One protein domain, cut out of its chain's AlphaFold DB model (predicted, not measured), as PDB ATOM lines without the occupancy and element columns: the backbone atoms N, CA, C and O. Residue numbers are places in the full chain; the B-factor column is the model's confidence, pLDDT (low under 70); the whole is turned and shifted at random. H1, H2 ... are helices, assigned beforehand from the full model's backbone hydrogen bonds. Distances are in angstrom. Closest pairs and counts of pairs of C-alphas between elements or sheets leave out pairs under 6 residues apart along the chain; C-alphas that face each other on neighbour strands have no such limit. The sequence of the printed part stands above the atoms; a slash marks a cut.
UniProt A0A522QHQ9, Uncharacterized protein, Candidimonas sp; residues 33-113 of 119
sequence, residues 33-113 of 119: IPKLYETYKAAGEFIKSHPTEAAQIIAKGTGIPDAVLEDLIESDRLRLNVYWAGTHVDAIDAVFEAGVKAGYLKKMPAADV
ATOM      1  N   ILE A  33     272.852 324.665 261.927       93.62
ATOM      2  CA  ILE A  33     273.030 323.464 261.097       93.62
ATOM      3  C   ILE A  33     274.512 323.092 260.930       93.62
ATOM      4  O   ILE A  33     274.836 321.923 261.155       93.62
ATOM      5  N   PRO A  34     275.437 324.030 260.623       94.06
ATOM      6  CA  PRO A  34     276.859 323.695 260.548       94.06
ATOM      7  C   PRO A  34     277.400 323.144 261.872       94.06
ATOM      8  O   PRO A  34     278.100 322.138 261.879       94.06
ATOM      9  N   LYS A  35     277.010 323.740 263.007       95.38
ATOM     10  CA  LYS A  35     277.428 323.272 264.338       95.38
ATOM     11  C   LYS A  35     276.919 321.859 264.632       95.38
ATOM     12  O   LYS A  35     277.653 321.048 265.195       95.38
ATOM     13  N   LEU A  36     275.679 321.554 264.249       94.56
ATOM     14  CA  LEU A  36     275.105 320.222 264.419       94.56
ATOM     15  C   LEU A  36     275.863 319.178 263.588       94.56
ATOM     16  O   LEU A  36     276.201 318.118 264.106       94.56
ATOM     17  N   TYR A  37     276.186 319.493 262.333       94.62
ATOM     18  CA  TYR A  37     276.993 318.614 261.485       94.62
ATOM     19  C   TYR A  37     278.379 318.346 262.068       94.62
ATOM     20  O   TYR A  37     278.761 317.185 262.188       94.62
ATOM     21  N   GLU A  38     279.099 319.388 262.493       96.19
ATOM     22  CA  GLU A  38     280.419 319.210 263.107       96.19
ATOM     23  C   GLU A  38     280.337 318.388 264.400       96.19
ATOM     24  O   GLU A  38     281.227 317.594 264.677       96.19
ATOM     25  N   THR A  39     279.233 318.488 265.150       96.81
ATOM     26  CA  THR A  39     279.003 317.643 266.335       96.81
ATOM     27  C   THR A  39     278.898 316.161 265.958       96.81
ATOM     28  O   THR A  39     279.555 315.325 266.575       96.81
ATOM     29  N   TYR A  40     278.116 315.817 264.928       95.69
ATOM     30  CA  TYR A  40     278.018 314.429 264.453       95.69
ATOM     31  C   TYR A  40     279.331 313.926 263.859       95.69
ATOM     32  O   TYR A  40     279.706 312.778 264.089       95.69
ATOM     33  N   LYS A  41     280.031 314.778 263.107       95.81
ATOM     34  CA  LYS A  41     281.328 314.446 262.525       95.81
ATOM     35  C   LYS A  41     282.359 314.150 263.613       95.81
ATOM     36  O   LYS A  41     282.965 313.085 263.576       95.81
ATOM     37  N   ALA A  42     282.467 315.019 264.618       96.75
ATOM     38  CA  ALA A  42     283.355 314.821 265.759       96.75
ATOM     39  C   ALA A  42     283.006 313.547 266.544       96.75
ATOM     40  O   ALA A  42     283.902 312.807 266.934       96.75
ATOM     41  N   ALA A  43     281.716 313.244 266.728       95.88
ATOM     42  CA  ALA A  43     281.288 312.000 267.363       95.88
ATOM     43  C   ALA A  43     281.693 310.759 266.546       95.88
ATOM     44  O   ALA A  43     282.199 309.793 267.110       95.88
ATOM     45  N   GLY A  44     281.506 310.782 265.222       95.19
ATOM     46  CA  GLY A  44     281.926 309.690 264.338       95.19
ATOM     47  C   GLY A  44     283.442 309.475 264.344       95.19
ATOM     48  O   GLY A  44     283.900 308.336 264.416       95.19
ATOM     49  N   GLU A  45     284.218 310.560 264.322       95.75
ATOM     50  CA  GLU A  45     285.680 310.525 264.443       95.75
ATOM     51  C   GLU A  45     286.115 309.973 265.804       95.75
ATOM     52  O   GLU A  45     286.924 309.050 265.851       95.75
ATOM     53  N   PHE A  46     285.511 310.452 266.895       97.12
ATOM     54  CA  PHE A  46     285.776 309.960 268.245       97.12
ATOM     55  C   PHE A  46     285.532 308.452 268.364       97.12
ATOM     56  O   PHE A  46     286.412 307.736 268.829       97.12
ATOM     57  N   ILE A  47     284.383 307.954 267.889       96.44
ATOM     58  CA  ILE A  47     284.056 306.523 267.971       96.44
ATOM     59  C   ILE A  47     285.116 305.677 267.261       96.44
ATOM     60  O   ILE A  47     285.533 304.645 267.777       96.44
ATOM     61  N   LYS A  48     285.579 306.123 266.091       94.69
ATOM     62  CA  LYS A  48     286.597 305.404 265.318       94.69
ATOM     63  C   LYS A  48     287.987 305.465 265.951       94.69
ATOM     64  O   LYS A  48     288.751 304.518 265.806       94.69
ATOM     65  N   SER A  49     288.330 306.580 266.591       96.06
ATOM     66  CA  SER A  49     289.643 306.792 267.210       96.06
ATOM     67  C   SER A  49     289.752 306.214 268.623       96.06
ATOM     68  O   SER A  49     290.865 305.976 269.086       96.06
ATOM     69  N   HIS A  50     288.623 305.979 269.297       97.56
ATOM     70  CA  HIS A  50     288.555 305.534 270.691       97.56
ATOM     71  C   HIS A  50     287.527 304.398 270.872       97.56
ATOM     72  O   HIS A  50     286.551 304.574 271.606       97.56
ATOM     73  N   PRO A  51     287.705 303.235 270.213       96.94
ATOM     74  CA  PRO A  51     286.693 302.174 270.162       96.94
ATOM     75  C   PRO A  51     286.265 301.665 271.544       96.94
ATOM     76  O   PRO A  51     285.068 301.599 271.810       96.94
ATOM     77  N   THR A  52     287.212 301.402 272.451       97.94
ATOM     78  CA  THR A  52     286.925 300.931 273.817       97.94
ATOM     79  C   THR A  52     286.090 301.941 274.613       97.94
ATOM     80  O   THR A  52     285.063 301.601 275.200       97.94
ATOM     81  N   GLU A  53     286.498 303.214 274.620       98.31
ATOM     82  CA  GLU A  53     285.794 304.268 275.363       98.31
ATOM     83  C   GLU A  53     284.402 304.525 274.769       98.31
ATOM     84  O   GLU A  53     283.403 304.622 275.488       98.31
ATOM     85  N   ALA A  54     284.311 304.574 273.441       97.56
ATOM     86  CA  ALA A  54     283.051 304.737 272.737       97.56
ATOM     87  C   ALA A  54     282.084 303.577 273.011       97.56
ATOM     88  O   ALA A  54     280.903 303.820 273.274       97.56
ATOM     89  N   ALA A  55     282.569 302.333 273.007       97.81
ATOM     90  CA  ALA A  55     281.769 301.151 273.308       97.81
ATOM     91  C   ALA A  55     281.145 301.224 274.707       97.81
ATOM     92  O   ALA A  55     279.947 300.986 274.856       97.81
ATOM     93  N   GLN A  56     281.905 301.654 275.717       97.88
ATOM     94  CA  GLN A  56     281.401 301.831 277.083       97.88
ATOM     95  C   GLN A  56     280.308 302.906 277.180       97.88
ATOM     96  O   GLN A  56     279.337 302.752 277.927       97.88
ATOM     97  N   ILE A  57     280.446 304.008 276.437       97.38
ATOM     98  CA  ILE A  57     279.428 305.067 276.384       97.38
ATOM     99  C   ILE A  57     278.156 304.544 275.708       97.38
ATOM    100  O   ILE A  57     277.056 304.728 276.234       97.38
ATOM    101  N   ILE A  58     278.292 303.862 274.569       96.12
ATOM    102  CA  ILE A  58     277.161 303.338 273.791       96.12
ATOM    103  C   ILE A  58     276.445 302.209 274.550       96.12
ATOM    104  O   ILE A  58     275.211 302.155 274.537       96.12
ATOM    105  N   ALA A  59     277.178 301.353 275.268       97.56
ATOM    106  CA  ALA A  59     276.624 300.272 276.086       97.56
ATOM    107  C   ALA A  59     275.614 300.797 277.117       97.56
ATOM    108  O   ALA A  59     274.517 300.255 277.251       97.56
ATOM    109  N   LYS A  60     275.923 301.926 277.773       96.38
ATOM    110  CA  LYS A  60     275.023 302.581 278.742       96.38
ATOM    111  C   LYS A  60     273.691 303.016 278.124       96.38
ATOM    112  O   LYS A  60     272.674 302.990 278.808       96.38
ATOM    113  N   GLY A  61     273.696 303.428 276.855       94.81
ATOM    114  CA  GLY A  61     272.500 303.902 276.151       94.81
ATOM    115  C   GLY A  61     271.693 302.805 275.454       94.81
ATOM    116  O   GLY A  61     270.538 303.035 275.106       94.81
ATOM    117  N   THR A  62     272.286 301.631 275.227       94.94
ATOM    118  CA  THR A  62     271.693 300.562 274.400       94.94
ATOM    119  C   THR A  62     271.420 299.266 275.157       94.94
ATOM    120  O   THR A  62     270.599 298.471 274.708       94.94
ATOM    121  N   GLY A  63     272.102 299.028 276.280       93.62
ATOM    122  CA  GLY A  63     272.074 297.751 276.996       93.62
ATOM    123  C   GLY A  63     272.834 296.616 276.293       93.62
ATOM    124  O   GLY A  63     272.785 295.480 276.760       93.62
ATOM    125  N   ILE A  64     273.527 296.895 275.184       96.50
ATOM    126  CA  ILE A  64     274.393 295.930 274.493       96.50
ATOM    127  C   ILE A  64     275.732 295.851 275.249       96.50
ATOM    128  O   ILE A  64     276.237 296.901 275.652       96.50
ATOM    129  N   PRO A  65     276.327 294.653 275.440       98.12
ATOM    130  CA  PRO A  65     277.649 294.524 276.052       98.12
ATOM    131  C   PRO A  65     278.706 295.365 275.326       98.12
ATOM    132  O   PRO A  65     278.748 295.388 274.095       98.12
ATOM    133  N   ASP A  66     279.578 296.018 276.091       97.81
ATOM    134  CA  ASP A  66     280.654 296.867 275.574       97.81
ATOM    135  C   ASP A  66     281.592 296.099 274.637       97.81
ATOM    136  O   ASP A  66     281.813 296.562 273.526       97.81
ATOM    137  N   ALA A  67     282.019 294.888 274.997       97.81
ATOM    138  CA  ALA A  67     282.873 294.057 274.141       97.81
ATOM    139  C   ALA A  67     282.262 293.794 272.746       97.81
ATOM    140  O   ALA A  67     282.961 293.814 271.738       97.81
ATOM    141  N   VAL A  68     280.936 293.612 272.657       97.56
ATOM    142  CA  VAL A  68     280.243 293.405 271.368       97.56
ATOM    143  C   VAL A  68     280.217 294.691 270.537       97.56
ATOM    144  O   VAL A  68     280.282 294.649 269.308       97.56
ATOM    145  N   LEU A  69     280.088 295.842 271.198       97.31
ATOM    146  CA  LEU A  69     280.110 297.146 270.542       97.31
ATOM    147  C   LEU A  69     281.520 297.521 270.087       97.31
ATOM    148  O   LEU A  69     281.663 298.055 268.991       97.31
ATOM    149  N   GLU A  70     282.534 297.220 270.891       97.56
ATOM    150  CA  GLU A  70     283.940 297.420 270.550       97.56
ATOM    151  C   GLU A  70     284.304 296.619 269.296       97.56
ATOM    152  O   GLU A  70     284.691 297.222 268.294       97.56
ATOM    153  N   ASP A  71     284.010 295.311 269.273       97.62
ATOM    154  CA  ASP A  71     284.192 294.452 268.092       97.62
ATOM    155  C   ASP A  71     283.484 295.020 266.846       97.62
ATOM    156  O   ASP A  71     284.011 295.010 265.727       97.62
ATOM    157  N   LEU A  72     282.259 295.531 267.014       95.56
ATOM    158  CA  LEU A  72     281.493 296.128 265.923       95.56
ATOM    159  C   LEU A  72     282.151 297.409 265.390       95.56
ATOM    160  O   LEU A  72     282.185 297.601 264.169       95.56
ATOM    161  N   ILE A  73     282.654 298.271 266.272       95.50
ATOM    162  CA  ILE A  73     283.343 299.511 265.903       95.50
ATOM    163  C   ILE A  73     284.641 299.180 265.160       95.50
ATOM    164  O   ILE A  73     284.850 299.688 264.055       95.50
ATOM    165  N   GLU A  74     285.467 298.286 265.708       95.69
ATOM    166  CA  GLU A  74     286.757 297.901 265.123       95.69
ATOM    167  C   GLU A  74     286.614 297.182 263.778       95.69
ATOM    168  O   GLU A  74     287.432 297.368 262.876       95.69
ATOM    169  N   SER A  75     285.532 296.419 263.584       95.00
ATOM    170  CA  SER A  75     285.253 295.754 262.305       95.00
ATOM    171  C   SER A  75     285.017 296.716 261.127       95.00
ATOM    172  O   SER A  75     284.894 296.269 259.984       95.00
ATOM    173  N   ASP A  76     284.872 298.023 261.393       86.00
ATOM    174  CA  ASP A  76     284.531 299.085 260.435       86.00
ATOM    175  C   ASP A  76     283.234 298.817 259.637       86.00
ATOM    176  O   ASP A  76     282.946 299.437 258.610       86.00
ATOM    177  N   ARG A  77     282.385 297.899 260.117       86.50
ATOM    178  CA  ARG A  77     281.104 297.559 259.476       86.50
ATOM    179  C   ARG A  77     280.095 298.697 259.552       86.50
ATOM    180  O   ARG A  77     279.244 298.797 258.671       86.50
ATOM    181  N   LEU A  78     280.196 299.543 260.578       84.06
ATOM    182  CA  LEU A  78     279.324 300.704 260.756       84.06
ATOM    183  C   LEU A  78     279.607 301.823 259.754       84.06
ATOM    184  O   LEU A  78     278.706 302.617 259.502       84.06
ATOM    185  N   ARG A  79     280.826 301.885 259.191       85.62
ATOM    186  CA  ARG A  79     281.256 302.936 258.257       85.62
ATOM    187  C   ARG A  79     280.808 304.321 258.747       85.62
ATOM    188  O   ARG A  79     280.019 304.998 258.099       85.62
ATOM    189  N   LEU A  80     281.288 304.733 259.923       88.31
ATOM    190  CA  LEU A  80     280.920 306.004 260.572       88.31
ATOM    191  C   LEU A  80     281.567 307.229 259.890       88.31
ATOM    192  O   LEU A  80     282.108 308.114 260.546       88.31
ATOM    193  N   ASN A  81     281.563 307.277 258.555       87.69
ATOM    194  CA  ASN A  81     282.030 308.418 257.779       87.69
ATOM    195  C   ASN A  81     280.880 309.412 257.582       87.69
ATOM    196  O   ASN A  81     280.058 309.264 256.683       87.69
ATOM    197  N   VAL A  82     280.825 310.434 258.436       91.81
ATOM    198  CA  VAL A  82     279.826 311.504 258.344       91.81
ATOM    199  C   VAL A  82     280.205 312.473 257.222       91.81
ATOM    200  O   VAL A  82     281.330 312.967 257.168       91.81
ATOM    201  N   TYR A  83     279.262 312.752 256.325       91.50
ATOM    202  CA  TYR A  83     279.407 313.718 255.237       91.50
ATOM    203  C   TYR A  83     278.069 314.389 254.932       91.50
ATOM    204  O   TYR A  83     276.997 313.877 255.256       91.50
ATOM    205  N   TRP A  84     278.121 315.556 254.293       92.44
ATOM    206  CA  TRP A  84     276.925 316.233 253.806       92.44
ATOM    207  C   TRP A  84     276.263 315.424 252.690       92.44
ATOM    208  O   TRP A  84     276.891 315.143 251.673       92.44
ATOM    209  N   ALA A  85     274.976 315.105 252.822       89.81
ATOM    210  CA  ALA A  85     274.240 314.407 251.764       89.81
ATOM    211  C   ALA A  85     274.298 315.166 250.422       89.81
ATOM    212  O   ALA A  85     274.500 314.561 249.371       89.81
ATOM    213  N   GLY A  86     274.238 316.504 250.465       91.00
ATOM    214  CA  GLY A  86     274.337 317.362 249.284       91.00
ATOM    215  C   GLY A  86     275.677 317.327 248.536       91.00
ATOM    216  O   GLY A  86     275.747 317.903 247.454       91.00
ATOM    217  N   THR A  87     276.728 316.678 249.061       90.81
ATOM    218  CA  THR A  87     277.989 316.446 248.323       90.81
ATOM    219  C   THR A  87     278.023 315.097 247.599       90.81
ATOM    220  O   THR A  87     278.960 314.838 246.850       90.81
ATOM    221  N   HIS A  88     277.000 314.254 247.785       89.44
ATOM    222  CA  HIS A  88     276.887 312.912 247.201       89.44
ATOM    223  C   HIS A  88     275.471 312.644 246.658       89.44
ATOM    224  O   HIS A  88     274.918 311.562 246.859       89.44
ATOM    225  N   VAL A  89     274.880 313.632 245.978       88.69
ATOM    226  CA  VAL A  89     273.484 313.593 245.495       88.69
ATOM    227  C   VAL A  89     273.199 312.347 244.659       88.69
ATOM    228  O   VAL A  89     272.249 311.642 244.964       88.69
ATOM    229  N   ASP A  90     274.076 311.991 243.716       88.69
ATOM    230  CA  ASP A  90     273.899 310.799 242.870       88.69
ATOM    231  C   ASP A  90     273.725 309.508 243.690       88.69
ATOM    232  O   ASP A  90     272.962 308.616 243.329       88.69
ATOM    233  N   ALA A  91     274.436 309.382 244.816       89.19
ATOM    234  CA  ALA A  91     274.316 308.209 245.677       89.19
ATOM    235  C   ALA A  91     273.012 308.214 246.489       89.19
ATOM    236  O   ALA A  91     272.470 307.147 246.773       89.19
ATOM    237  N   ILE A  92     272.508 309.395 246.854       91.00
ATOM    238  CA  ILE A  92     271.213 309.560 247.520       91.00
ATOM    239  C   ILE A  92     270.072 309.262 246.541       91.00
ATOM    240  O   ILE A  92     269.177 308.480 246.866       91.00
ATOM    241  N   ASP A  93     270.148 309.798 245.325       91.12
ATOM    242  CA  ASP A  93     269.178 309.547 244.261       91.12
ATOM    243  C   ASP A  93     269.109 308.056 243.928       91.12
ATOM    244  O   ASP A  93     268.016 307.501 243.850       91.12
ATOM    245  N   ALA A  94     270.251 307.362 243.874       91.81
ATOM    246  CA  ALA A  94     270.291 305.911 243.698       91.81
ATOM    247  C   ALA A  94     269.495 305.148 244.773       91.81
ATOM    248  O   ALA A  94     268.814 304.165 244.469       91.81
ATOM    249  N   VAL A  95     269.559 305.583 246.038       91.88
ATOM    250  CA  VAL A  95     268.791 304.969 247.136       91.88
ATOM    251  C   VAL A  95     267.301 305.264 246.990       91.88
ATOM    252  O   VAL A  95     266.485 304.356 247.168       91.88
ATOM    253  N   PHE A  96     266.924 306.486 246.611       93.31
ATOM    254  CA  PHE A  96     265.524 306.813 246.343       93.31
ATOM    255  C   PHE A  96     264.968 306.038 245.147       93.31
ATOM    256  O   PHE A  96     263.880 305.471 245.250       93.31
ATOM    257  N   GLU A  97     265.723 305.915 244.056       93.38
ATOM    258  CA  GLU A  97     265.345 305.104 242.900       93.38
ATOM    259  C   GLU A  97     265.158 303.631 243.271       93.38
ATOM    260  O   GLU A  97     264.189 302.998 242.843       93.38
ATOM    261  N   ALA A  98     266.069 303.078 244.077       92.56
ATOM    262  CA  ALA A  98     265.942 301.721 244.591       92.56
ATOM    263  C   ALA A  98     264.674 301.575 245.450       92.56
ATOM    264  O   ALA A  98     263.930 300.610 245.278       92.56
ATOM    265  N   GLY A  99     264.386 302.555 246.311       93.81
ATOM    266  CA  GLY A  99     263.174 302.604 247.128       93.81
ATOM    267  C   GLY A  99     261.890 302.658 246.299       93.81
ATOM    268  O   GLY A  99     260.927 301.965 246.626       93.81
ATOM    269  N   VAL A 100     261.879 303.416 245.199       96.31
ATOM    270  CA  VAL A 100     260.745 303.463 244.263       96.31
ATOM    271  C   VAL A 100     260.567 302.124 243.548       96.31
ATOM    272  O   VAL A 100     259.473 301.568 243.551       96.31
ATOM    273  N   LYS A 101     261.641 301.559 242.983       94.56
ATOM    274  CA  LYS A 101     261.587 300.273 242.261       94.56
ATOM    275  C   LYS A 101     261.187 299.102 243.158       94.56
ATOM    276  O   LYS A 101     260.516 298.187 242.694       94.56
ATOM    277  N   ALA A 102     261.583 299.134 244.429       94.25
ATOM    278  CA  ALA A 102     261.205 298.134 245.422       94.25
ATOM    279  C   ALA A 102     259.801 298.361 246.020       94.25
ATOM    280  O   ALA A 102     259.339 297.536 246.803       94.25
ATOM    281  N   GLY A 103     259.124 299.464 245.682       96.38
ATOM    282  CA  GLY A 103     257.787 299.791 246.184       96.38
ATOM    283  C   GLY A 103     257.744 300.384 247.599       96.38
ATOM    284  O   GLY A 103     256.654 300.612 248.120       96.38
ATOM    285  N   TYR A 104     258.893 300.678 248.217       95.25
ATOM    286  CA  TYR A 104     258.960 301.377 249.509       95.25
ATOM    287  C   TYR A 104     258.603 302.863 249.392       95.25
ATOM    288  O   TYR A 104     258.066 303.452 250.328       95.25
ATOM    289  N   LEU A 105     258.887 303.476 248.240       95.88
ATOM    290  CA  LEU A 105     258.510 304.852 247.923       95.88
ATOM    291  C   LEU A 105     257.524 304.863 246.754       95.88
ATOM    292  O   LEU A 105     257.726 304.193 245.748       95.88
ATOM    293  N   LYS A 106     256.466 305.675 246.856       96.25
ATOM    294  CA  LYS A 106     255.468 305.809 245.776       96.25
ATOM    295  C   LYS A 106     256.018 306.538 244.545       96.25
ATOM    296  O   LYS A 106     255.571 306.290 243.432       96.25
ATOM    297  N   LYS A 107     256.926 307.491 244.761       96.94
ATOM    298  CA  LYS A 107     257.581 308.314 243.737       96.94
ATOM    299  C   LYS A 107     258.887 308.880 244.289       96.94
ATOM    300  O   LYS A 107     259.091 308.858 245.503       96.94
ATOM    301  N   MET A 108     259.720 309.426 243.405       95.88
ATOM    302  CA  MET A 108     260.928 310.142 243.811       95.88
ATOM    303  C   MET A 108     260.581 311.325 244.731       95.88
ATOM    304  O   MET A 108     259.630 312.065 244.436       95.88
ATOM    305  N   PRO A 109     261.316 311.509 245.841       93.50
ATOM    306  CA  PRO A 109     261.229 312.717 246.651       93.50
ATOM    307  C   PRO A 109     261.591 313.974 245.853       93.50
ATOM    308  O   PRO A 109     262.248 313.906 244.815       93.50
ATOM    309  N   ALA A 110     261.167 315.133 246.350       91.94
ATOM    310  CA  ALA A 110     261.615 316.409 245.808       91.94
ATOM    311  C   ALA A 110     263.094 316.647 246.153       91.94
ATOM    312  O   ALA A 110     263.563 316.228 247.212       91.94
ATOM    313  N   ALA A 111     263.825 317.329 245.268       87.44
ATOM    314  CA  ALA A 111     265.264 317.554 245.428       87.44
ATOM    315  C   ALA A 111     265.621 318.365 246.691       87.44
ATOM    316  O   ALA A 111     266.711 318.221 247.234       87.44
ATOM    317  N   ASP A 112     264.694 319.184 247.189       88.25
ATOM    318  CA  ASP A 112     264.857 319.996 248.400       88.25
ATOM    319  C   ASP A 112     264.803 319.186 249.708       88.25
ATOM    320  O   ASP A 112     265.039 319.740 250.784       88.25
ATOM    321  N   VAL A 113     264.553 317.871 249.635       90.44
ATOM    322  CA  VAL A 113     264.700 316.964 250.781       90.44
ATOM    323  C   VAL A 113     266.165 316.813 251.209       90.44
ATOM    324  O   VAL A 113     266.442 316.505 252.368       90.44
TER     325      VAL A 113
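This is residues 33 to 113 of the 119 residues of an uncharacterized protein of Candidimonas sp (UniProt A0A522QHQ9). The longest helix, H1, makes a corner at one end with H2 and H3, two short helices packed together at a steep angle; across a long link, residues 75 to 88, H4 makes a second part well away from these three. The last stretch, residues 102 to 113, folds back beside H4. You have 81 printed residues with four named helices, in the order H1, H2, H3, H4, and no named strand; the class is all helix. The whole is loose, with a radius of gyration of the C-alphas of 16.4 A and spans of 42 by 30 by 20 A.

Find C-alpha 33 at (273.030, 323.464, 261.097); from there H1, residues 33 to 49, runs 24.3 A to C-alpha 49 at (289.643, 306.792, 267.210). Look next for H2 at residues 51 to 62, 15.7 A long, and H3 at residues 66 to 74, 12.1 A long. H4, residues 89 to 101, runs 18.1 A to C-alpha 101 at (261.587, 300.273, 242.261).

Start at Ile 47: H1 and H2 touch only at the corner, where the C-alphas of Ile 47 and Ala 54, their closest, are 5.2 A apart. They run opposite ways at a steep tilt of 62 degrees. H1 and H3 only just touch, only at their ends, with 3 pairs of C-alphas within 8 A; the closest are those of Lys 48 and Ile 73, 6.8 A apart. H2 and H3 touch, with the C-alphas of Ala 55 and Asp 66 closest at 5.0 A, and run opposite ways at a steep tilt of 54 degrees. H4 is apart from H1, H2 and H3. In H1, H3 and H4 every O i to N i+4 pair is within hydrogen-bond range; in H2, 6 of 8 are.

The C-alphas of Thr 52 and Lys 107, the two farthest apart, are 42.7 A apart. The printed part has no cut. The link from H3 to H4 is long, and the other two are tight. Mean pLDDT of the printed part is 94.0, and no printed residue is under 70.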